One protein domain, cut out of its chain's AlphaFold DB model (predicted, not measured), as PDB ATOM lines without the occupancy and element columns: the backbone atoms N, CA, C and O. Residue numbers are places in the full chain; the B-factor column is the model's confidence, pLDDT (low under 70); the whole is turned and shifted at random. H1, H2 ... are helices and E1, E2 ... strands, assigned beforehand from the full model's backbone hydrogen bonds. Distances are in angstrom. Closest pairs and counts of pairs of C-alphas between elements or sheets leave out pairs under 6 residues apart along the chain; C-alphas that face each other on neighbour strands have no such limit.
ATOM      1  N   THR A 198      20.108 -28.416 -74.040       95.44
ATOM      2  CA  THR A 198      21.020 -27.474 -73.388       95.44
ATOM      3  C   THR A 198      20.382 -26.974 -72.100       95.44
ATOM      4  O   THR A 198      19.213 -26.590 -72.104       95.44
ATOM      5  N   LEU A 199      21.132 -26.986 -70.997       97.50
ATOM      6  CA  LEU A 199      20.684 -26.425 -69.726       97.50
ATOM      7  C   LEU A 199      20.925 -24.911 -69.725       97.50
ATOM      8  O   LEU A 199      22.059 -24.456 -69.690       97.50
ATOM      9  N   SER A 200      19.858 -24.134 -69.743       97.12
ATOM     10  CA  SER A 200      19.830 -22.698 -69.493       97.12
ATOM     11  C   SER A 200      19.832 -22.419 -67.995       97.12
ATOM     12  O   SER A 200      18.961 -22.904 -67.272       97.12
ATOM     13  N   VAL A 201      20.767 -21.594 -67.541       98.12
ATOM     14  CA  VAL A 201      20.853 -21.094 -66.170       98.12
ATOM     15  C   VAL A 201      20.631 -19.591 -66.201       98.12
ATOM     16  O   VAL A 201      21.416 -18.854 -66.798       98.12
ATOM     17  N   ASN A 202      19.545 -19.161 -65.564       97.00
ATOM     18  CA  ASN A 202      19.175 -17.765 -65.426       97.00
ATOM     19  C   ASN A 202      19.299 -17.305 -63.977       97.00
ATOM     20  O   ASN A 202      18.887 -18.022 -63.067       97.00
ATOM     21  N   THR A 203      19.822 -16.105 -63.757       96.62
ATOM     22  CA  THR A 203      20.085 -15.564 -62.424       96.62
ATOM     23  C   THR A 203      19.666 -14.106 -62.306       96.62
ATOM     24  O   THR A 203      19.874 -13.308 -63.215       96.62
ATOM     25  N   TRP A 204      19.061 -13.740 -61.175       95.56
ATOM     26  CA  TRP A 204      18.686 -12.352 -60.896       95.56
ATOM     27  C   TRP A 204      18.530 -12.091 -59.398       95.56
ATOM     28  O   TRP A 204      18.350 -12.998 -58.596       95.56
ATOM     29  N   THR A 205      18.564 -10.823 -59.012       94.25
ATOM     30  CA  THR A 205      18.319 -10.337 -57.655       94.25
ATOM     31  C   THR A 205      17.022  -9.545 -57.648       94.25
ATOM     32  O   THR A 205      16.895  -8.557 -58.377       94.25
ATOM     33  N   SER A 206      16.056  -9.932 -56.816       91.69
ATOM     34  CA  SER A 206      14.849  -9.123 -56.646       91.69
ATOM     35  C   SER A 206      15.170  -7.848 -55.873       91.69
ATOM     36  O   SER A 206      15.674  -7.886 -54.758       91.69
ATOM     37  N   VAL A 207      14.808  -6.696 -56.422       87.12
ATOM     38  CA  VAL A 207      14.838  -5.407 -55.720       87.12
ATOM     39  C   VAL A 207      13.798  -5.378 -54.592       87.12
ATOM     40  O   VAL A 207      13.998  -4.693 -53.587       87.12
ATOM     41  N   SER A 208      12.696  -6.119 -54.748       84.75
ATOM     42  CA  SER A 208      11.578  -6.146 -53.801       84.75
ATOM     43  C   SER A 208      11.899  -6.989 -52.569       84.75
ATOM     44  O   SER A 208      11.706  -6.520 -51.449       84.75
ATOM     45  N   THR A 209      12.415  -8.209 -52.765       86.88
ATOM     46  CA  THR A 209      12.712  -9.144 -51.662       86.88
ATOM     47  C   THR A 209      14.183  -9.132 -51.245       86.88
ATOM     48  O   THR A 209      14.500  -9.554 -50.138       86.88
ATOM     49  N   ARG A 210      15.079  -8.579 -52.080       90.62
ATOM     50  CA  ARG A 210      16.552  -8.624 -51.931       90.62
ATOM     51  C   ARG A 210      17.144 -10.028 -51.979       90.62
ATOM     52  O   ARG A 210      18.303 -10.218 -51.623       90.62
ATOM     53  N   GLU A 211      16.360 -10.990 -52.433       94.31
ATOM     54  CA  GLU A 211      16.794 -12.364 -52.617       94.31
ATOM     55  C   GLU A 211      17.443 -12.537 -53.985       94.31
ATOM     56  O   GLU A 211      17.058 -11.891 -54.966       94.31
ATOM     57  N   PHE A 212      18.431 -13.425 -54.036       96.06
ATOM     58  CA  PHE A 212      19.041 -13.873 -55.274       96.06
ATOM     59  C   PHE A 212      18.373 -15.174 -55.714       96.06
ATOM     60  O   PHE A 212      18.168 -16.088 -54.914       96.06
ATOM     61  N   PHE A 213      17.998 -15.220 -56.982       97.12
ATOM     62  CA  PHE A 213      17.249 -16.294 -57.601       97.12
ATOM     63  C   PHE A 213      18.084 -16.960 -58.677       97.12
ATOM     64  O   PHE A 213      18.824 -16.306 -59.416       97.12
ATOM     65  N   ILE A 214      17.896 -18.269 -58.787       97.75
ATOM     66  CA  ILE A 214      18.399 -19.085 -59.879       97.75
ATOM     67  C   ILE A 214      17.241 -19.868 -60.485       97.75
ATOM     68  O   ILE A 214      16.462 -20.516 -59.781       97.75
ATOM     69  N   ALA A 215      17.143 -19.815 -61.806       97.44
ATOM     70  CA  ALA A 215      16.255 -20.642 -62.594       97.44
ATOM     71  C   ALA A 215      17.072 -21.535 -63.524       97.44
ATOM     72  O   ALA A 215      18.014 -21.087 -64.174       97.44
ATOM     73  N   CYS A 216      16.694 -22.805 -63.597       97.81
ATOM     74  CA  CYS A 216      17.315 -23.780 -64.476       97.81
ATOM     75  C   CYS A 216      16.254 -24.341 -65.410       97.81
ATOM     76  O   CYS A 216      15.243 -24.882 -64.953       97.81
ATOM     77  N   SER A 217      16.498 -24.237 -66.709       95.94
ATOM     78  CA  SER A 217      15.573 -24.655 -67.757       95.94
ATOM     79  C   SER A 217      16.315 -25.446 -68.818       95.94
ATOM     80  O   SER A 217      17.468 -25.166 -69.099       95.94
ATOM     81  N   ILE A 218      15.674 -26.419 -69.441       94.56
ATOM     82  CA  ILE A 218      16.235 -27.145 -70.582       94.56
ATOM     83  C   ILE A 218      15.621 -26.626 -71.874       94.56
ATOM     84  O   ILE A 218      14.430 -26.323 -71.918       94.56
ATOM     85  N   ILE A 219      16.447 -26.511 -72.910       92.44
ATOM     86  CA  ILE A 219      16.068 -25.992 -74.225       92.44
ATOM     87  C   ILE A 219      16.512 -26.987 -75.291       92.44
ATOM     88  O   ILE A 219      17.652 -27.461 -75.266       92.44
ATOM     89  N   GLN A 220      15.619 -27.277 -76.234       89.12
ATOM     90  CA  GLN A 220      15.914 -28.082 -77.412       89.12
ATOM     91  C   GLN A 220      15.920 -27.195 -78.669       89.12
ATOM     92  O   GLN A 220      14.940 -26.489 -78.922       89.12
ATOM     93  N   PRO A 221      16.980 -27.240 -79.499       82.50
ATOM     94  CA  PRO A 221      17.108 -26.364 -80.667       82.50
ATOM     95  C   PRO A 221      16.038 -26.608 -81.739       82.50
ATOM     96  O   PRO A 221      15.606 -25.668 -82.398       82.50
ATOM     97  N   SER A 222      15.612 -27.859 -81.934       73.00
ATOM     98  CA  SER A 222      14.787 -28.273 -83.079       73.00
ATOM     99  C   SER A 222      13.279 -28.101 -82.885       73.00
ATOM    100  O   SER A 222      12.550 -27.986 -83.866       73.00
ATOM    101  N   SER A 223      12.790 -28.112 -81.646       69.19
ATOM    102  CA  SER A 223      11.352 -28.187 -81.340       69.19
ATOM    103  C   SER A 223      10.779 -26.885 -80.778       69.19
ATOM    104  O   SER A 223       9.586 -26.824 -80.482       69.19
ATOM    105  N   SER A 224      11.620 -25.858 -80.578       70.56
ATOM    106  CA  SER A 224      11.327 -24.720 -79.688       70.56
ATOM    107  C   SER A 224      10.848 -25.156 -78.292       70.56
ATOM    108  O   SER A 224      10.285 -24.346 -77.556       70.56
ATOM    109  N   SER A 225      11.024 -26.433 -77.933       83.44
ATOM    110  CA  SER A 225      10.580 -26.965 -76.657       83.44
ATOM    111  C   SER A 225      11.538 -26.485 -75.589       83.44
ATOM    112  O   SER A 225      12.764 -26.592 -75.717       83.44
ATOM    113  N   SER A 226      10.965 -25.930 -74.534       89.06
ATOM    114  CA  SER A 226      11.709 -25.572 -73.346       89.06
ATOM    115  C   SER A 226      10.888 -25.897 -72.116       89.06
ATOM    116  O   SER A 226       9.660 -25.814 -72.115       89.06
ATOM    117  N   GLN A 227      11.582 -26.294 -71.059       91.00
ATOM    118  CA  GLN A 227      10.962 -26.644 -69.795       91.00
ATOM    119  C   GLN A 227      11.798 -26.077 -68.663       91.00
ATOM    120  O   GLN A 227      13.002 -26.301 -68.596       91.00
ATOM    121  N   THR A 228      11.153 -25.358 -67.750       93.19
ATOM    122  CA  THR A 228      11.819 -24.872 -66.540       93.19
ATOM    123  C   THR A 228      11.759 -25.950 -65.465       93.19
ATOM    124  O   THR A 228      10.679 -26.404 -65.085       93.19
ATOM    125  N   ILE A 229      12.927 -26.389 -65.006       93.00
ATOM    126  CA  ILE A 229      13.100 -27.497 -64.065       93.00
ATOM    127  C   ILE A 229      13.019 -26.977 -62.636       93.00
ATOM    128  O   ILE A 229      12.255 -27.518 -61.843       93.00
ATOM    129  N   SER A 230      13.742 -25.906 -62.324       94.88
ATOM    130  CA  SER A 230      13.789 -25.337 -60.977       94.88
ATOM    131  C   SER A 230      13.783 -23.820 -61.032       94.88
ATOM    132  O   SER A 230      14.449 -23.248 -61.890       94.88
ATOM    133  N   ILE A 231      13.106 -23.186 -60.079       95.62
ATOM    134  CA  ILE A 231      13.327 -21.789 -59.702       95.62
ATOM    135  C   ILE A 231      13.438 -21.782 -58.184       95.62
ATOM    136  O   ILE A 231      12.550 -22.301 -57.514       95.62
ATOM    137  N   THR A 232      14.531 -21.252 -57.648       96.25
ATOM    138  CA  THR A 232      14.750 -21.193 -56.201       96.25
ATOM    139  C   THR A 232      15.510 -19.930 -55.813       96.25
ATOM    140  O   THR A 232      16.144 -19.294 -56.660       96.25
ATOM    141  N   SER A 233      15.445 -19.571 -54.531       96.62
ATOM    142  CA  SER A 233      16.309 -18.553 -53.949       96.62
ATOM    143  C   SER A 233      17.521 -19.210 -53.295       96.62
ATOM    144  O   SER A 233      17.393 -20.211 -52.590       96.62
ATOM    145  N   VAL A 234      18.699 -18.644 -53.537       97.31
ATOM    146  CA  VAL A 234      19.966 -19.091 -52.951       97.31
ATOM    147  C   VAL A 234      20.783 -17.891 -52.495       97.31
ATOM    148  O   VAL A 234      20.590 -16.766 -52.956       97.31
ATOM    149  N   ASP A 235      21.746 -18.135 -51.613       97.12
ATOM    150  CA  ASP A 235      22.784 -17.156 -51.302       97.12
ATOM    151  C   ASP A 235      23.507 -16.724 -52.590       97.12
ATOM    152  O   ASP A 235      23.926 -17.568 -53.385       97.12
ATOM    153  N   LYS A 236      23.725 -15.413 -52.778       96.31
ATOM    154  CA  LYS A 236      24.519 -14.868 -53.897       96.31
ATOM    155  C   LYS A 236      26.015 -15.160 -53.693       96.31
ATOM    156  O   LYS A 236      26.796 -14.264 -53.377       96.31
ATOM    157  N   LYS A 237      26.399 -16.433 -53.776       97.12
ATOM    158  CA  LYS A 237      27.768 -16.943 -53.617       97.12
ATOM    159  C   LYS A 237      27.967 -18.158 -54.521       97.12
ATOM    160  O   LYS A 237      27.089 -19.017 -54.584       97.12
ATOM    161  N   VAL A 238      29.156 -18.285 -55.115       97.94
ATOM    162  CA  VAL A 238      29.515 -19.378 -56.044       97.94
ATOM    163  C   VAL A 238      29.162 -20.758 -55.477       97.94
ATOM    164  O   VAL A 238      28.453 -21.517 -56.118       97.94
ATOM    165  N   HIS A 239      29.551 -21.070 -54.235       98.12
ATOM    166  CA  HIS A 239      29.293 -22.396 -53.651       98.12
ATOM    167  C   HIS A 239      27.803 -22.739 -53.495       98.12
ATOM    168  O   HIS A 239      27.434 -23.901 -53.646       98.12
ATOM    169  N   ALA A 240      26.952 -21.755 -53.192       98.19
ATOM    170  CA  ALA A 240      25.517 -21.977 -53.033       98.19
ATOM    171  C   ALA A 240      24.861 -22.241 -54.395       98.19
ATOM    172  O   ALA A 240      24.057 -23.160 -54.536       98.19
ATOM    173  N   VAL A 241      25.283 -21.492 -55.418       98.44
ATOM    174  CA  VAL A 241      24.861 -21.707 -56.804       98.44
ATOM    175  C   VAL A 241      25.369 -23.056 -57.326       98.44
ATOM    176  O   VAL A 241      24.601 -23.802 -57.928       98.44
ATOM    177  N   THR A 242      26.625 -23.424 -57.051       98.69
ATOM    178  CA  THR A 242      27.193 -24.734 -57.405       98.69
ATOM    179  C   THR A 242      26.422 -25.879 -56.760       98.69
ATOM    180  O   THR A 242      26.114 -26.842 -57.453       98.69
ATOM    181  N   ALA A 243      26.086 -25.785 -55.469       98.44
ATOM    182  CA  ALA A 243      25.316 -26.820 -54.778       98.44
ATOM    183  C   ALA A 243      23.953 -27.049 -55.452       98.44
ATOM    184  O   ALA A 243      23.621 -28.185 -55.785       98.44
ATOM    185  N   HIS A 244      23.227 -25.969 -55.758       98.31
ATOM    186  CA  HIS A 244      21.958 -26.056 -56.487       98.31
ATOM    187  C   HIS A 244      22.130 -26.665 -57.887       98.31
ATOM    188  O   HIS A 244      21.366 -27.536 -58.297       98.31
ATOM    189  N   LEU A 245      23.163 -26.256 -58.629       98.50
ATOM    190  CA  LEU A 245      23.441 -26.800 -59.961       98.50
ATOM    191  C   LEU A 245      23.822 -28.286 -59.930       98.50
ATOM    192  O   LEU A 245      23.449 -29.006 -60.853       98.50
ATOM    193  N   ILE A 246      24.515 -28.757 -58.890       98.44
ATOM    194  CA  ILE A 246      24.803 -30.184 -58.690       98.44
ATOM    195  C   ILE A 246      23.499 -30.969 -58.525       98.44
ATOM    196  O   ILE A 246      23.312 -31.984 -59.196       98.44
ATOM    197  N   GLU A 247      22.583 -30.488 -57.682       97.75
ATOM    198  CA  GLU A 247      21.278 -31.125 -57.469       97.75
ATOM    199  C   GLU A 247      20.459 -31.175 -58.765       97.75
ATOM    200  O   GLU A 247      19.943 -32.231 -59.142       97.75
ATOM    201  N   VAL A 248      20.398 -30.058 -59.499       96.88
ATOM    202  CA  VAL A 248      19.685 -29.982 -60.780       96.88
ATOM    203  C   VAL A 248      20.306 -30.924 -61.809       96.88
ATOM    204  O   VAL A 248      19.585 -31.739 -62.380       96.88
ATOM    205  N   LEU A 249      21.622 -30.864 -62.033       97.06
ATOM    206  CA  LEU A 249      22.310 -31.705 -63.020       97.06
ATOM    207  C   LEU A 249      22.166 -33.197 -62.705       97.06
ATOM    208  O   LEU A 249      21.926 -33.980 -63.620       97.06
ATOM    209  N   ALA A 250      22.241 -33.588 -61.429       96.06
ATOM    210  CA  ALA A 250      22.034 -34.972 -61.007       96.06
ATOM    211  C   ALA A 250      20.581 -35.452 -61.201       96.06
ATOM    212  O   ALA A 250      20.344 -36.647 -61.374       96.06
ATOM    213  N   SER A 251      19.605 -34.537 -61.183       93.62
ATOM    214  CA  SER A 251      18.183 -34.856 -61.383       93.62
ATOM    215  C   SER A 251      17.775 -35.000 -62.856       93.62
ATOM    216  O   SER A 251      16.744 -35.611 -63.155       93.62
ATOM    217  N   ILE A 252      18.561 -34.447 -63.787       92.81
ATOM    218  CA  ILE A 252      18.229 -34.421 -65.213       92.81
ATOM    219  C   ILE A 252      18.464 -35.799 -65.838       92.81
ATOM    220  O   ILE A 252      19.575 -36.319 -65.853       92.81
ATOM    221  N   LYS A 253      17.403 -36.370 -66.422       90.56
ATOM    222  CA  LYS A 253      17.429 -37.684 -67.093       90.56
ATOM    223  C   LYS A 253      17.586 -37.612 -68.617       90.56
ATOM    224  O   LYS A 253      17.617 -38.650 -69.271       90.56
ATOM    225  N   VAL A 254      17.649 -36.409 -69.195       90.38
ATOM    226  CA  VAL A 254      17.815 -36.214 -70.646       90.38
ATOM    227  C   VAL A 254      19.284 -36.046 -71.022       90.38
ATOM    228  O   VAL A 254      20.113 -35.664 -70.198       90.38
ATOM    229  N   GLN A 255      19.612 -36.292 -72.292       91.12
ATOM    230  CA  GLN A 255      20.967 -36.091 -72.793       91.12
ATOM    231  C   GLN A 255      21.277 -34.595 -72.943       91.12
ATOM    232  O   GLN A 255      20.836 -33.939 -73.891       91.12
ATOM    233  N   LEU A 256      22.070 -34.067 -72.011       93.75
ATOM    234  CA  LEU A 256      22.599 -32.711 -72.084       93.75
ATOM    235  C   LEU A 256      23.839 -32.651 -72.985       93.75
ATOM    236  O   LEU A 256      24.704 -33.524 -72.938       93.75
ATOM    237  N   VAL A 257      23.930 -31.591 -73.784       93.12
ATOM    238  CA  VAL A 257      25.117 -31.244 -74.582       93.12
ATOM    239  C   VAL A 257      25.982 -30.215 -73.858       93.12
ATOM    240  O   VAL A 257      27.206 -30.242 -73.957       93.12
ATOM    241  N   GLY A 258      25.353 -29.317 -73.099       95.00
ATOM    242  CA  GLY A 258      26.065 -28.305 -72.337       95.00
ATOM    243  C   GLY A 258      25.165 -27.436 -71.466       95.00
ATOM    244  O   GLY A 258      23.954 -27.655 -71.379       95.00
ATOM    245  N   VAL A 259      25.792 -26.453 -70.822       97.31
ATOM    246  CA  VAL A 259      25.184 -25.509 -69.882       97.31
ATOM    247  C   VAL A 259      25.471 -24.074 -70.324       97.31
ATOM    248  O   VAL A 259      26.621 -23.693 -70.522       97.31
ATOM    249  N   VAL A 260      24.434 -23.253 -70.441       97.19
ATOM    250  CA  VAL A 260      24.530 -21.847 -70.841       97.19
ATOM    251  C   VAL A 260      24.096 -20.982 -69.677       97.19
ATOM    252  O   VAL A 260      23.015 -21.173 -69.131       97.19
ATOM    253  N   CYS A 261      24.929 -20.017 -69.319       97.56
ATOM    254  CA  CYS A 261      24.762 -19.205 -68.120       97.56
ATOM    255  C   CYS A 261      24.551 -17.730 -68.478       97.56
ATOM    256  O   CYS A 261      25.210 -17.210 -69.379       97.56
ATOM    257  N   ASP A 262      23.654 -17.035 -67.783       95.31
ATOM    258  CA  ASP A 262      23.413 -15.597 -67.976       95.31
ATOM    259  C   ASP A 262      24.209 -14.680 -67.035       95.31
ATOM    260  O   ASP A 262      23.931 -13.486 -66.985       95.31
ATOM    261  N   SER A 263      25.193 -15.213 -66.312       96.31
ATOM    262  CA  SER A 263      26.166 -14.440 -65.530       96.31
ATOM    263  C   SER A 263      27.504 -15.175 -65.437       96.31
ATOM    264  O   SER A 263      27.574 -16.397 -65.594       96.31
ATOM    265  N   ALA A 264      28.587 -14.451 -65.165       97.12
ATOM    266  CA  ALA A 264      29.906 -15.041 -64.961       97.12
ATOM    267  C   ALA A 264      29.953 -15.894 -63.686       97.12
ATOM    268  O   ALA A 264      30.514 -16.989 -63.713       97.12
ATOM    269  N   MET A 265      29.287 -15.460 -62.609       97.38
ATOM    270  CA  MET A 265      29.163 -16.249 -61.376       97.38
ATOM    271  C   MET A 265      28.448 -17.584 -61.629       97.38
ATOM    272  O   MET A 265      28.880 -18.625 -61.129       97.38
ATOM    273  N   SER A 266      27.358 -17.588 -62.407       97.56
ATOM    274  CA  SER A 266      26.664 -18.838 -62.746       97.56
ATOM    275  C   SER A 266      27.499 -19.730 -63.666       97.56
ATOM    276  O   SER A 266      27.494 -20.942 -63.466       97.56
ATOM    277  N   LEU A 267      28.294 -19.164 -64.583       97.81
ATOM    278  CA  LEU A 267      29.239 -19.935 -65.398       97.81
ATOM    279  C   LEU A 267      30.353 -20.578 -64.559       97.81
ATOM    280  O   LEU A 267      30.648 -21.761 -64.737       97.81
ATOM    281  N   GLU A 268      30.954 -19.830 -63.633       97.88
ATOM    282  CA  GLU A 268      31.922 -20.360 -62.666       97.88
ATOM    283  C   GLU A 268      31.313 -21.513 -61.868       97.88
ATOM    284  O   GLU A 268      31.879 -22.608 -61.785       97.88
ATOM    285  N   SER A 269      30.101 -21.294 -61.361       98.44
ATOM    286  CA  SER A 269      29.377 -22.276 -60.564       98.44
ATOM    287  C   SER A 269      29.027 -23.531 -61.367       98.44
ATOM    288  O   SER A 269      29.144 -24.641 -60.843       98.44
ATOM    289  N   ALA A 270      28.642 -23.373 -62.638       98.19
ATOM    290  CA  ALA A 270      28.336 -24.465 -63.555       98.19
ATOM    291  C   ALA A 270      29.575 -25.304 -63.870       98.19
ATOM    292  O   ALA A 270      29.502 -26.528 -63.838       98.19
ATOM    293  N   ARG A 271      30.732 -24.675 -64.106       97.31
ATOM    294  CA  ARG A 271      32.003 -25.391 -64.312       97.31
ATOM    295  C   ARG A 271      32.394 -26.219 -63.097       97.31
ATOM    296  O   ARG A 271      32.756 -27.388 -63.250       97.31
ATOM    297  N   ALA A 272      32.269 -25.637 -61.905       97.94
ATOM    298  CA  ALA A 272      32.511 -26.344 -60.653       97.94
ATOM    299  C   ALA A 272      31.556 -27.538 -60.482       97.94
ATOM    300  O   ALA A 272      32.006 -28.631 -60.142       97.94
ATOM    301  N   ALA A 273      30.264 -27.368 -60.788       98.38
ATOM    302  CA  ALA A 273      29.272 -28.443 -60.714       98.38
ATOM    303  C   ALA A 273      29.548 -29.572 -61.726       98.38
ATOM    304  O   ALA A 273      29.545 -30.743 -61.353       98.38
ATOM    305  N   ILE A 274      29.851 -29.227 -62.984       96.88
ATOM    306  CA  ILE A 274      30.203 -30.180 -64.051       96.88
ATOM    307  C   ILE A 274      31.431 -31.002 -63.651       96.88
ATOM    308  O   ILE A 274      31.417 -32.223 -63.776       96.88
ATOM    309  N   THR A 275      32.467 -30.345 -63.120       96.69
ATOM    310  CA  THR A 275      33.682 -31.025 -62.649       96.69
ATOM    311  C   THR A 275      33.392 -31.917 -61.444       96.69
ATOM    312  O   THR A 275      33.854 -33.052 -61.409       96.69
ATOM    313  N   SER A 276      32.591 -31.446 -60.481       98.00
ATOM    314  CA  SER A 276      32.224 -32.225 -59.290       98.00
ATOM    315  C   SER A 276      31.425 -33.488 -59.612       98.00
ATOM    316  O   SER A 276      31.488 -34.447 -58.849       98.00
ATOM    317  N   LEU A 277      30.645 -33.472 -60.691       97.25
ATOM    318  CA  LEU A 277      29.849 -34.608 -61.155       97.25
ATOM    319  C   LEU A 277      30.558 -35.431 -62.243       97.25
ATOM    320  O   LEU A 277      29.953 -36.349 -62.790       97.25
ATOM    321  N   GLU A 278      31.807 -35.090 -62.581       95.69
ATOM    322  CA  GLU A 278      32.592 -35.721 -63.652       95.69
ATOM    323  C   GLU A 278      31.850 -35.757 -65.005       95.69
ATOM    324  O   GLU A 278      31.994 -36.676 -65.816       95.69
ATOM    325  N   LEU A 279      31.033 -34.733 -65.266       93.69
ATOM    326  CA  LEU A 279      30.235 -34.633 -66.482       93.69
ATOM    327  C   LEU A 279      31.075 -34.090 -67.640       93.69
ATOM    328  O   LEU A 279      31.849 -33.147 -67.496       93.69
ATOM    329  N   SER A 280      30.869 -34.642 -68.834       90.56
ATOM    330  CA  SER A 280      31.509 -34.169 -70.069       90.56
ATOM    331  C   SER A 280      30.618 -33.168 -70.810       90.56
ATOM    332  O   SER A 280      30.171 -33.428 -71.928       90.56
ATOM    333  N   LEU A 281      30.305 -32.051 -70.150       92.88
ATOM    334  CA  LEU A 281      29.429 -31.000 -70.673       92.88
ATOM    335  C   LEU A 281      30.216 -29.731 -71.000       92.88
ATOM    336  O   LEU A 281      31.027 -29.266 -70.199       92.88
ATOM    337  N   THR A 282      29.908 -29.131 -72.147       91.94
ATOM    338  CA  THR A 282      30.392 -27.790 -72.498       91.94
ATOM    339  C   THR A 282      29.680 -26.746 -71.639       91.94
ATOM    340  O   THR A 282      28.502 -26.901 -71.324       91.94
ATOM    341  N   SER A 283      30.364 -25.660 -71.276       95.06
ATOM    342  CA  SER A 283      29.733 -24.523 -70.596       95.06
ATOM    343  C   SER A 283      30.116 -23.191 -71.239       95.06
ATOM    344  O   SER A 283      31.290 -22.956 -71.535       95.06
ATOM    345  N   SER A 284      29.138 -22.308 -71.458       95.50
ATOM    346  CA  SER A 284      29.383 -20.965 -71.998       95.50
ATOM    347  C   SER A 284      28.466 -19.909 -71.390       95.50
ATOM    348  O   SER A 284      27.442 -20.214 -70.781       95.50
ATOM    349  N   LEU A 285      28.805 -18.639 -71.609       96.12
ATOM    350  CA  LEU A 285      27.862 -17.550 -71.377       96.12
ATOM    351  C   LEU A 285      26.785 -17.537 -72.467       96.12
ATOM    352  O   LEU A 285      27.023 -17.937 -73.612       96.12
ATOM    353  N   CYS A 286      25.615 -17.033 -72.105       94.94
ATOM    354  CA  CYS A 286      24.541 -16.685 -73.018       94.94
ATOM    355  C   CYS A 286      24.981 -15.533 -73.925       94.94
ATOM    356  O   CYS A 286      25.487 -14.516 -73.450       94.94
ATOM    357  N   ILE A 287      24.734 -15.629 -75.232       94.31
ATOM    358  CA  ILE A 287      25.099 -14.552 -76.164       94.31
ATOM    359  C   ILE A 287      24.371 -13.235 -75.859       94.31
ATOM    360  O   ILE A 287      24.970 -12.163 -75.935       94.31
ATOM    361  N   ILE A 497      16.811 -19.226 -71.814       89.94
ATOM    362  CA  ILE A 497      15.390 -18.961 -72.001       89.94
ATOM    363  C   ILE A 497      15.083 -17.526 -71.549       89.94
ATOM    364  O   ILE A 497      15.558 -17.068 -70.506       89.94
ATOM    365  N   GLY A 498      14.297 -16.804 -72.348       87.69
ATOM    366  CA  GLY A 498      13.867 -15.444 -72.032       87.69
ATOM    367  C   GLY A 498      12.788 -15.430 -70.951       87.69
ATOM    368  O   GLY A 498      11.613 -15.231 -71.261       87.69
ATOM    369  N   LEU A 499      13.168 -15.656 -69.687       89.06
ATOM    370  CA  LEU A 499      12.236 -15.670 -68.552       89.06
ATOM    371  C   LEU A 499      11.475 -14.355 -68.372       89.06
ATOM    372  O   LEU A 499      10.427 -14.342 -67.734       89.06
ATOM    373  N   GLU A 500      11.939 -13.266 -68.982       84.38
ATOM    374  CA  GLU A 500      11.260 -11.975 -68.997       84.38
ATOM    375  C   GLU A 500       9.878 -12.007 -69.654       84.38
ATOM    376  O   GLU A 500       9.049 -11.144 -69.367       84.38
ATOM    377  N   ALA A 501       9.616 -12.995 -70.513       80.75
ATOM    378  CA  ALA A 501       8.296 -13.213 -71.092       80.75
ATOM    379  C   ALA A 501       7.320 -13.870 -70.104       80.75
ATOM    380  O   ALA A 501       6.109 -13.777 -70.303       80.75
ATOM    381  N   TYR A 502       7.841 -14.520 -69.055       83.62
ATOM    382  CA  TYR A 502       7.064 -15.381 -68.164       83.62
ATOM    383  C   TYR A 502       6.985 -14.874 -66.720       83.62
ATOM    384  O   TYR A 502       5.998 -15.106 -66.024       83.62
ATOM    385  N   ILE A 503       8.015 -14.162 -66.257       85.56
ATOM    386  CA  ILE A 503       8.113 -13.641 -64.892       85.56
ATOM    387  C   ILE A 503       7.925 -12.116 -64.919       85.56
ATOM    388  O   ILE A 503       8.839 -11.382 -65.314       85.56
ATOM    389  N   PRO A 504       6.757 -11.610 -64.476       81.38
ATOM    390  CA  PRO A 504       6.517 -10.183 -64.314       81.38
ATOM    391  C   PRO A 504       7.624  -9.478 -63.524       81.38
ATOM    392  O   PRO A 504       8.044  -9.930 -62.461       81.38
ATOM    393  N   GLY A 505       8.090  -8.343 -64.049       78.69
ATOM    394  CA  GLY A 505       9.091  -7.501 -63.389       78.69
ATOM    395  C   GLY A 505      10.550  -7.869 -63.673       78.69
ATOM    396  O   GLY A 505      11.434  -7.075 -63.337       78.69
ATOM    397  N   LEU A 506      10.825  -8.998 -64.337       83.06
ATOM    398  CA  LEU A 506      12.193  -9.389 -64.705       83.06
ATOM    399  C   LEU A 506      12.826  -8.433 -65.733       83.06
ATOM    400  O   LEU A 506      14.023  -8.186 -65.702       83.06
ATOM    401  N   ASN A 507      12.016  -7.805 -66.588       75.38
ATOM    402  CA  ASN A 507      12.447  -6.769 -67.536       75.38
ATOM    403  C   ASN A 507      12.409  -5.331 -66.976       75.38
ATOM    404  O   ASN A 507      12.611  -4.384 -67.732       75.38
ATOM    405  N   MET A 508      12.117  -5.140 -65.683       69.50
ATOM    406  CA  MET A 508      11.811  -3.818 -65.100       69.50
ATOM    407  C   MET A 508      12.937  -3.221 -64.240       69.50
ATOM    408  O   MET A 508      12.707  -2.238 -63.532       69.50
ATOM    409  N   ALA A 509      14.143  -3.788 -64.260       59.53
ATOM    410  CA  ALA A 509      15.249  -3.321 -63.418       59.53
ATOM    411  C   ALA A 509      16.261  -2.401 -64.111       59.53
ATOM    412  O   ALA A 509      17.358  -2.181 -63.600       59.53
ATOM    413  N   GLY A 510      15.890  -1.816 -65.250       68.94
ATOM    414  CA  GLY A 510      16.752  -0.880 -65.959       68.94
ATOM    415  C   GLY A 510      17.870  -1.585 -66.723       68.94
ATOM    416  O   GLY A 510      17.660  -2.630 -67.336       68.94
ATOM    417  N   LEU A 511      19.064  -0.983 -66.715       72.19
ATOM    418  CA  LEU A 511      20.207  -1.500 -67.465       72.19
ATOM    419  C   LEU A 511      20.918  -2.663 -66.758       72.19
ATOM    420  O   LEU A 511      21.508  -3.485 -67.450       72.19
ATOM    421  N   ASN A 512      20.844  -2.796 -65.428       80.88
ATOM    422  CA  ASN A 512      21.466  -3.932 -64.742       80.88
ATOM    423  C   ASN A 512      20.668  -5.222 -65.021       80.88
ATOM    424  O   ASN A 512      19.548  -5.359 -64.523       80.88
ATOM    425  N   PRO A 513      21.222  -6.181 -65.789       74.69
ATOM    426  CA  PRO A 513      20.474  -7.358 -66.217       74.69
ATOM    427  C   PRO A 513      20.257  -8.383 -65.100       74.69
ATOM    428  O   PRO A 513      19.451  -9.288 -65.281       74.69
ATOM    429  N   LEU A 514      20.970  -8.250 -63.978       82.19
ATOM    430  CA  LEU A 514      20.877  -9.146 -62.825       82.19
ATOM    431  C   LEU A 514      20.000  -8.582 -61.715       82.19
ATOM    432  O   LEU A 514      19.919  -9.176 -60.644       82.19
ATOM    433  N   MET A 515      19.359  -7.437 -61.924       87.25
ATOM    434  CA  MET A 515      18.332  -6.946 -61.017       87.25
ATOM    435  C   MET A 515      16.959  -7.196 -61.626       87.25
ATOM    436  O   MET A 515      16.800  -7.265 -62.840       87.25
ATOM    437  N   ALA A 516      15.947  -7.337 -60.779       86.69
ATOM    438  CA  ALA A 516      14.573  -7.560 -61.206       86.69
ATOM    439  C   ALA A 516      13.598  -6.936 -60.210       86.69
ATOM    440  O   ALA A 516      13.860  -6.920 -59.010       86.69
ATOM    441  N   ARG A 517      12.436  -6.464 -60.660       83.81
ATOM    442  CA  ARG A 517      11.351  -6.048 -59.753       83.81
ATOM    443  C   ARG A 517      10.318  -7.160 -59.615       83.81
ATOM    444  O   ARG A 517       9.157  -6.962 -59.950       83.81
ATOM    445  N   THR A 518      10.755  -8.329 -59.157       82.88
ATOM    446  CA  THR A 518       9.875  -9.483 -58.938       82.88
ATOM    447  C   THR A 518       9.343  -9.476 -57.510       82.88
ATOM    448  O   THR A 518      10.115  -9.483 -56.551       82.88
ATOM    449  N   ASP A 519       8.027  -9.467 -57.360       81.25
ATOM    450  CA  ASP A 519       7.293  -9.558 -56.090       81.25
ATOM    451  C   ASP A 519       6.534 -10.889 -55.931       81.25
ATOM    452  O   ASP A 519       5.862 -11.113 -54.926       81.25
ATOM    453  N   ILE A 520       6.666 -11.785 -56.911       81.31
ATOM    454  CA  ILE A 520       6.048 -13.111 -56.912       81.31
ATOM    455  C   ILE A 520       6.800 -14.026 -55.931       81.31
ATOM    456  O   ILE A 520       8.027 -14.080 -55.999       81.31
ATOM    457  N   PRO A 521       6.109 -14.775 -55.053       84.12
ATOM    458  CA  PRO A 521       6.739 -15.793 -54.215       84.12
ATOM    459  C   PRO A 521       7.444 -16.867 -55.048       84.12
ATOM    460  O   PRO A 521       6.922 -17.312 -56.076       84.12
ATOM    461  N   VAL A 522       8.615 -17.314 -54.592       86.12
ATOM    462  CA  VAL A 522       9.458 -18.273 -55.322       86.12
ATOM    463  C   VAL A 522       8.722 -19.571 -55.646       86.12
ATOM    464  O   VAL A 522       8.831 -20.083 -56.761       86.12
ATOM    465  N   GLU A 523       7.886 -20.051 -54.722       82.38
ATOM    466  CA  GLU A 523       7.133 -21.300 -54.865       82.38
ATOM    467  C   GLU A 523       6.076 -21.213 -55.971       82.38
ATOM    468  O   GLU A 523       5.678 -22.231 -56.536       82.38
ATOM    469  N   SER A 524       5.631 -20.001 -56.310       84.44
ATOM    470  CA  SER A 524       4.657 -19.761 -57.374       84.44
ATOM    471  C   SER A 524       5.313 -19.498 -58.731       84.44
ATOM    472  O   SER A 524       4.688 -19.755 -59.762       84.44
ATOM    473  N   MET A 525       6.563 -19.013 -58.764       88.75
ATOM    474  CA  MET A 525       7.250 -18.667 -60.016       88.75
ATOM    475  C   MET A 525       7.412 -19.881 -60.936       88.75
ATOM    476  O   MET A 525       7.127 -19.790 -62.129       88.75
ATOM    477  N   LEU A 526       7.841 -21.028 -60.397       89.25
ATOM    478  CA  LEU A 526       8.068 -22.234 -61.199       89.25
ATOM    479  C   LEU A 526       6.778 -22.714 -61.878       89.25
ATOM    480  O   LEU A 526       6.778 -23.004 -63.076       89.25
ATOM    481  N   THR A 527       5.679 -22.762 -61.124       84.44
ATOM    482  CA  THR A 527       4.357 -23.159 -61.630       84.44
ATOM    483  C   THR A 527       3.866 -22.189 -62.700       84.44
ATOM    484  O   THR A 527       3.397 -22.634 -63.747       84.44
ATOM    485  N   LEU A 528       4.039 -20.878 -62.488       84.06
ATOM    486  CA  LEU A 528       3.676 -19.847 -63.463       84.06
ATOM    487  C   LEU A 528       4.416 -20.040 -64.793       84.06
ATOM    488  O   LEU A 528       3.781 -20.116 -65.845       84.06
ATOM    489  N   VAL A 529       5.745 -20.162 -64.739       87.38
ATOM    490  CA  VAL A 529       6.579 -20.315 -65.938       87.38
ATOM    491  C   VAL A 529       6.228 -21.604 -66.677       87.38
ATOM    492  O   VAL A 529       6.023 -21.584 -67.888       87.38
ATOM    493  N   ARG A 530       6.104 -22.732 -65.968       86.25
ATOM    494  CA  ARG A 530       5.738 -24.016 -66.589       86.25
ATOM    495  C   ARG A 530       4.360 -23.972 -67.238       86.25
ATOM    496  O   ARG A 530       4.223 -24.445 -68.364       86.25
ATOM    497  N   PHE A 531       3.366 -23.392 -66.567       83.31
ATOM    498  CA  PHE A 531       2.025 -23.237 -67.126       83.31
ATOM    499  C   PHE A 531       2.066 -22.426 -68.425       83.31
ATOM    500  O   PHE A 531       1.537 -22.862 -69.443       83.31
ATOM    501  N   GLN A 532       2.749 -21.281 -68.427       81.56
ATOM    502  CA  GLN A 532       2.842 -20.434 -69.617       81.56
ATOM    503  C   GLN A 532       3.622 -21.090 -70.762       81.56
ATOM    504  O   GLN A 532       3.248 -20.919 -71.923       81.56
ATOM    505  N   LEU A 533       4.658 -21.879 -70.456       80.81
ATOM    506  CA  LEU A 533       5.380 -22.674 -71.454       80.81
ATOM    507  C   LEU A 533       4.493 -23.761 -72.076       80.81
ATOM    508  O   LEU A 533       4.484 -23.915 -73.297       80.81
ATOM    509  N   GLN A 534       3.705 -24.473 -71.264       78.06
ATOM    510  CA  GLN A 534       2.780 -25.515 -71.731       78.06
ATOM    511  C   GLN A 534       1.639 -24.960 -72.588       78.06
ATOM    512  O   GLN A 534       1.223 -25.606 -73.546       78.06
ATOM    513  N   GLN A 535       1.156 -23.753 -72.280       73.81
ATOM    514  CA  GLN A 535       0.097 -23.091 -73.049       73.81
ATOM    515  C   GLN A 535       0.534 -22.640 -74.451       73.81
ATOM    516  O   GLN A 535      -0.281 -22.075 -75.174       73.81
ATOM    517  N   GLY A 536       1.792 -22.885 -74.844       60.62
ATOM    518  CA  GLY A 536       2.228 -22.951 -76.236       60.62
ATOM    519  C   GLY A 536       1.609 -21.906 -77.173       60.62
ATOM    520  O   GLY A 536       0.682 -22.206 -77.916       60.62
ATOM    521  N   ARG A 537       2.207 -20.707 -77.237       53.00
ATOM    522  CA  ARG A 537       2.149 -19.819 -78.423       53.00
ATOM    523  C   ARG A 537       0.861 -19.032 -78.754       53.00
ATOM    524  O   ARG A 537       0.716 -18.642 -79.910       53.00
ATOM    525  N   HIS A 538      -0.008 -18.655 -77.812       43.22
ATOM    526  CA  HIS A 538      -1.053 -17.647 -78.133       43.22
ATOM    527  C   HIS A 538      -1.025 -16.348 -77.354       43.22
ATOM    528  O   HIS A 538      -1.642 -15.368 -77.769       43.22
ATOM    529  N   VAL A 539      -0.196 -16.284 -76.328       42.84
ATOM    530  CA  VAL A 539       0.219 -15.011 -75.787       42.84
ATOM    531  C   VAL A 539       1.683 -14.899 -76.188       42.84
ATOM    532  O   VAL A 539       2.572 -15.171 -75.393       42.84
ATOM    533  N   THR A 540       1.968 -14.413 -77.414       42.91
ATOM    534  CA  THR A 540       2.962 -13.329 -77.415       42.91
ATOM    535  C   THR A 540       2.432 -12.456 -76.297       42.91
ATOM    536  O   THR A 540       1.254 -12.089 -76.394       42.91
ATOM    537  N   PRO A 541       3.156 -12.222 -75.186       42.34
ATOM    538  CA  PRO A 541       2.782 -11.090 -74.372       42.34
ATOM    539  C   PRO A 541       2.728 -10.002 -75.428       42.34
ATOM    540  O   PRO A 541       3.763  -9.673 -76.010       42.34
ATOM    541  N   LYS A 542       1.509  -9.588 -75.835       41.75
ATOM    542  CA  LYS A 542       1.284  -8.327 -76.523       41.75
ATOM    543  C   LYS A 542       1.999  -7.476 -75.544       41.75
ATOM    544  O   LYS A 542       1.445  -7.373 -74.442       41.75
ATOM    545  N   ARG A 543       3.270  -7.140 -75.871       44.09
ATOM    546  CA  ARG A 543       4.263  -6.610 -74.931       44.09
ATOM    547  C   ARG A 543       3.388  -5.789 -74.050       44.09
ATOM    548  O   ARG A 543       2.667  -4.964 -74.632       44.09
ATOM    549  N   THR A 544       3.248  -6.136 -72.769       39.53
ATOM    550  CA  THR A 544       2.466  -5.303 -71.866       39.53
ATOM    551  C   THR A 544       3.306  -4.045 -71.769       39.53
ATOM    552  O   THR A 544       4.053  -3.820 -70.826       39.53
ATOM    553  N   TYR A 545       3.271  -3.296 -72.866       39.12
ATOM    554  CA  TYR A 545       3.548  -1.931 -73.051       39.12
ATOM    555  C   TYR A 545       2.532  -1.414 -72.053       39.12
ATOM    556  O   TYR A 545       1.352  -1.225 -72.343       39.12
ATOM    557  N   PHE A 546       3.025  -1.197 -70.835       39.91
ATOM    558  CA  PHE A 546       2.952   0.156 -70.329       39.91
ATOM    559  C   PHE A 546       3.018   1.052 -71.563       39.91
ATOM    560  O   PHE A 546       3.995   0.905 -72.314       39.91
ATOM    561  N   PRO A 547       1.914   1.743 -71.902       37.75
ATOM    562  CA  PRO A 547       1.793   2.441 -73.171       37.75
ATOM    563  C   PRO A 547       3.129   3.114 -73.470       37.75
ATOM    564  O   PRO A 547       3.744   3.631 -72.544       37.75
ATOM    565  N   LEU A 548       3.625   3.052 -74.712       41.25
ATOM    566  CA  LEU A 548       4.910   3.668 -75.099       41.25
ATOM    567  C   LEU A 548       5.036   5.138 -74.640       41.25
ATOM    568  O   LEU A 548       6.138   5.674 -74.581       41.25
ATOM    569  N   ASP A 549       3.909   5.746 -74.273       40.41
ATOM    570  CA  ASP A 549       3.759   7.071 -73.696       40.41
ATOM    571  C   ASP A 549       3.721   7.118 -72.154       40.41
ATOM    572  O   ASP A 549       3.349   8.157 -71.620       40.41
ATOM    573  N   ASP A 550       4.051   6.053 -71.409       44.38
ATOM    574  CA  ASP A 550       4.127   6.098 -69.945       44.38
ATOM    575  C   ASP A 550       5.420   6.831 -69.542       44.38
ATOM    576  O   ASP A 550       6.522   6.262 -69.614       44.38
ATOM    577  N   PRO A 551       5.320   8.102 -69.105       43.19
ATOM    578  CA  PRO A 551       6.473   8.946 -68.807       43.19
ATOM    579  C   PRO A 551       7.266   8.448 -67.589       43.19
ATOM    580  O   PRO A 551       8.286   9.039 -67.250       43.19
ATOM    581  N   THR A 552       6.813   7.381 -66.920       46.72
ATOM    582  CA  THR A 552       7.524   6.719 -65.818       46.72
ATOM    583  C   THR A 552       8.670   5.810 -66.275       46.72
ATOM    584  O   THR A 552       9.397   5.291 -65.431       46.72
ATOM    585  N   THR A 553       8.855   5.626 -67.589       54.75
ATOM    586  CA  THR A 553       9.885   4.738 -68.164       54.75
ATOM    587  C   THR A 553      11.098   5.460 -68.764       54.75
ATOM    588  O   THR A 553      11.982   4.802 -69.318       54.75
ATOM    589  N   VAL A 554      11.143   6.790 -68.647       59.47
ATOM    590  CA  VAL A 554      12.181   7.665 -69.209       59.47
ATOM    591  C   VAL A 554      13.168   8.064 -68.124       59.47
ATOM    592  O   VAL A 554      12.749   8.621 -67.114       59.47
ATOM    593  N   TRP A 555      14.463   7.847 -68.363       65.88
ATOM    594  CA  TRP A 555      15.516   8.301 -67.455       65.88
ATOM    595  C   TRP A 555      15.467   9.811 -67.273       65.88
ATOM    596  O   TRP A 555      15.481  10.551 -68.258       65.88
ATOM    597  N   ASP A 556      15.459  10.277 -66.029       73.19
ATOM    598  CA  ASP A 556      15.844  11.650 -65.730       73.19
ATOM    599  C   ASP A 556      17.366  11.781 -65.510       73.19
ATOM    600  O   ASP A 556      18.122  10.809 -65.492       73.19
TER     601      ASP A 556
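This is residues 198 to 287 and 497 to 556 of the 601 residues of an uncharacterized protein of Aphanomyces euteiches (UniProt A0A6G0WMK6). A twisted five-strand sheet has helices over both faces, three layers in all: H1 and H2 on one face, H3 packed on E3 on the other. Residues 535 to 556 form a tail, of which 545 to 552 stick out. The printed part has 150 residues with three named helices and five named strands, in the order E1 E2 E3 H1 E4 H2 E5 H3; the mixed sheet runs E3 E2 E1 E4 E5. The class is mixed, helices and strands; the whole is compact, with a radius of gyration of the C-alphas of 15.9 A and spans of 52 by 33 by 29 A.

E1, residues 198 to 206, begins at C-alpha (21.020, -27.474, -73.388) and measures 25.6 A from first to last C-alpha. E2, residues 212 to 219, measures 22.7 A; E3, 226 to 234, 22.9 A; H1, 238 to 251, 19.9 A; E4, 255 to 261, 17.9 A; H2, 264 to 276, 18.2 A; E5, 282 to 285, 10.6 A. H3, residues 522 to 534, measures 19.1 A and ends at C-alpha (2.780, -25.515, -71.731).

E1, E2 and E3 form a meander, each strand the antiparallel neighbour of the one before; N 200 and O 217 are 2.7 A apart, N 216 and O 230 2.9 A, within hydrogen-bond range. E4 is parallel to E1, with N 201 and O 260 at 2.8 A, and to E5, with N 259 and O 282 at 2.8 A. E4, H2, E5 form a strand-helix-strand unit, parallel neighbour strands with a helix between; E3, H1, E4 form a split one, with E2 and E1 between its strands; both crossovers are right-handed. H1 and H2 touch at a steep tilt of 53 degrees, closest at C-alphas Thr 242 and Ser 269, 4.6 A. H3 lies over E3, closest at C-alphas Ile 231 and Leu 526, 5.5 A. Every O i to N i+4 pair is within range in H1 and H2, and 7 of 9 in H3.

The C-alphas farthest apart are Glu 278 and Asp 549, 52.6 A. Residues 288 to 496 are not printed; C-alphas 287 and 497 are 11.4 A apart across this cut. Of the links printed whole, none is long. The pLDDT is under 70 at residues 223, 508 to 510 and 536 to 555.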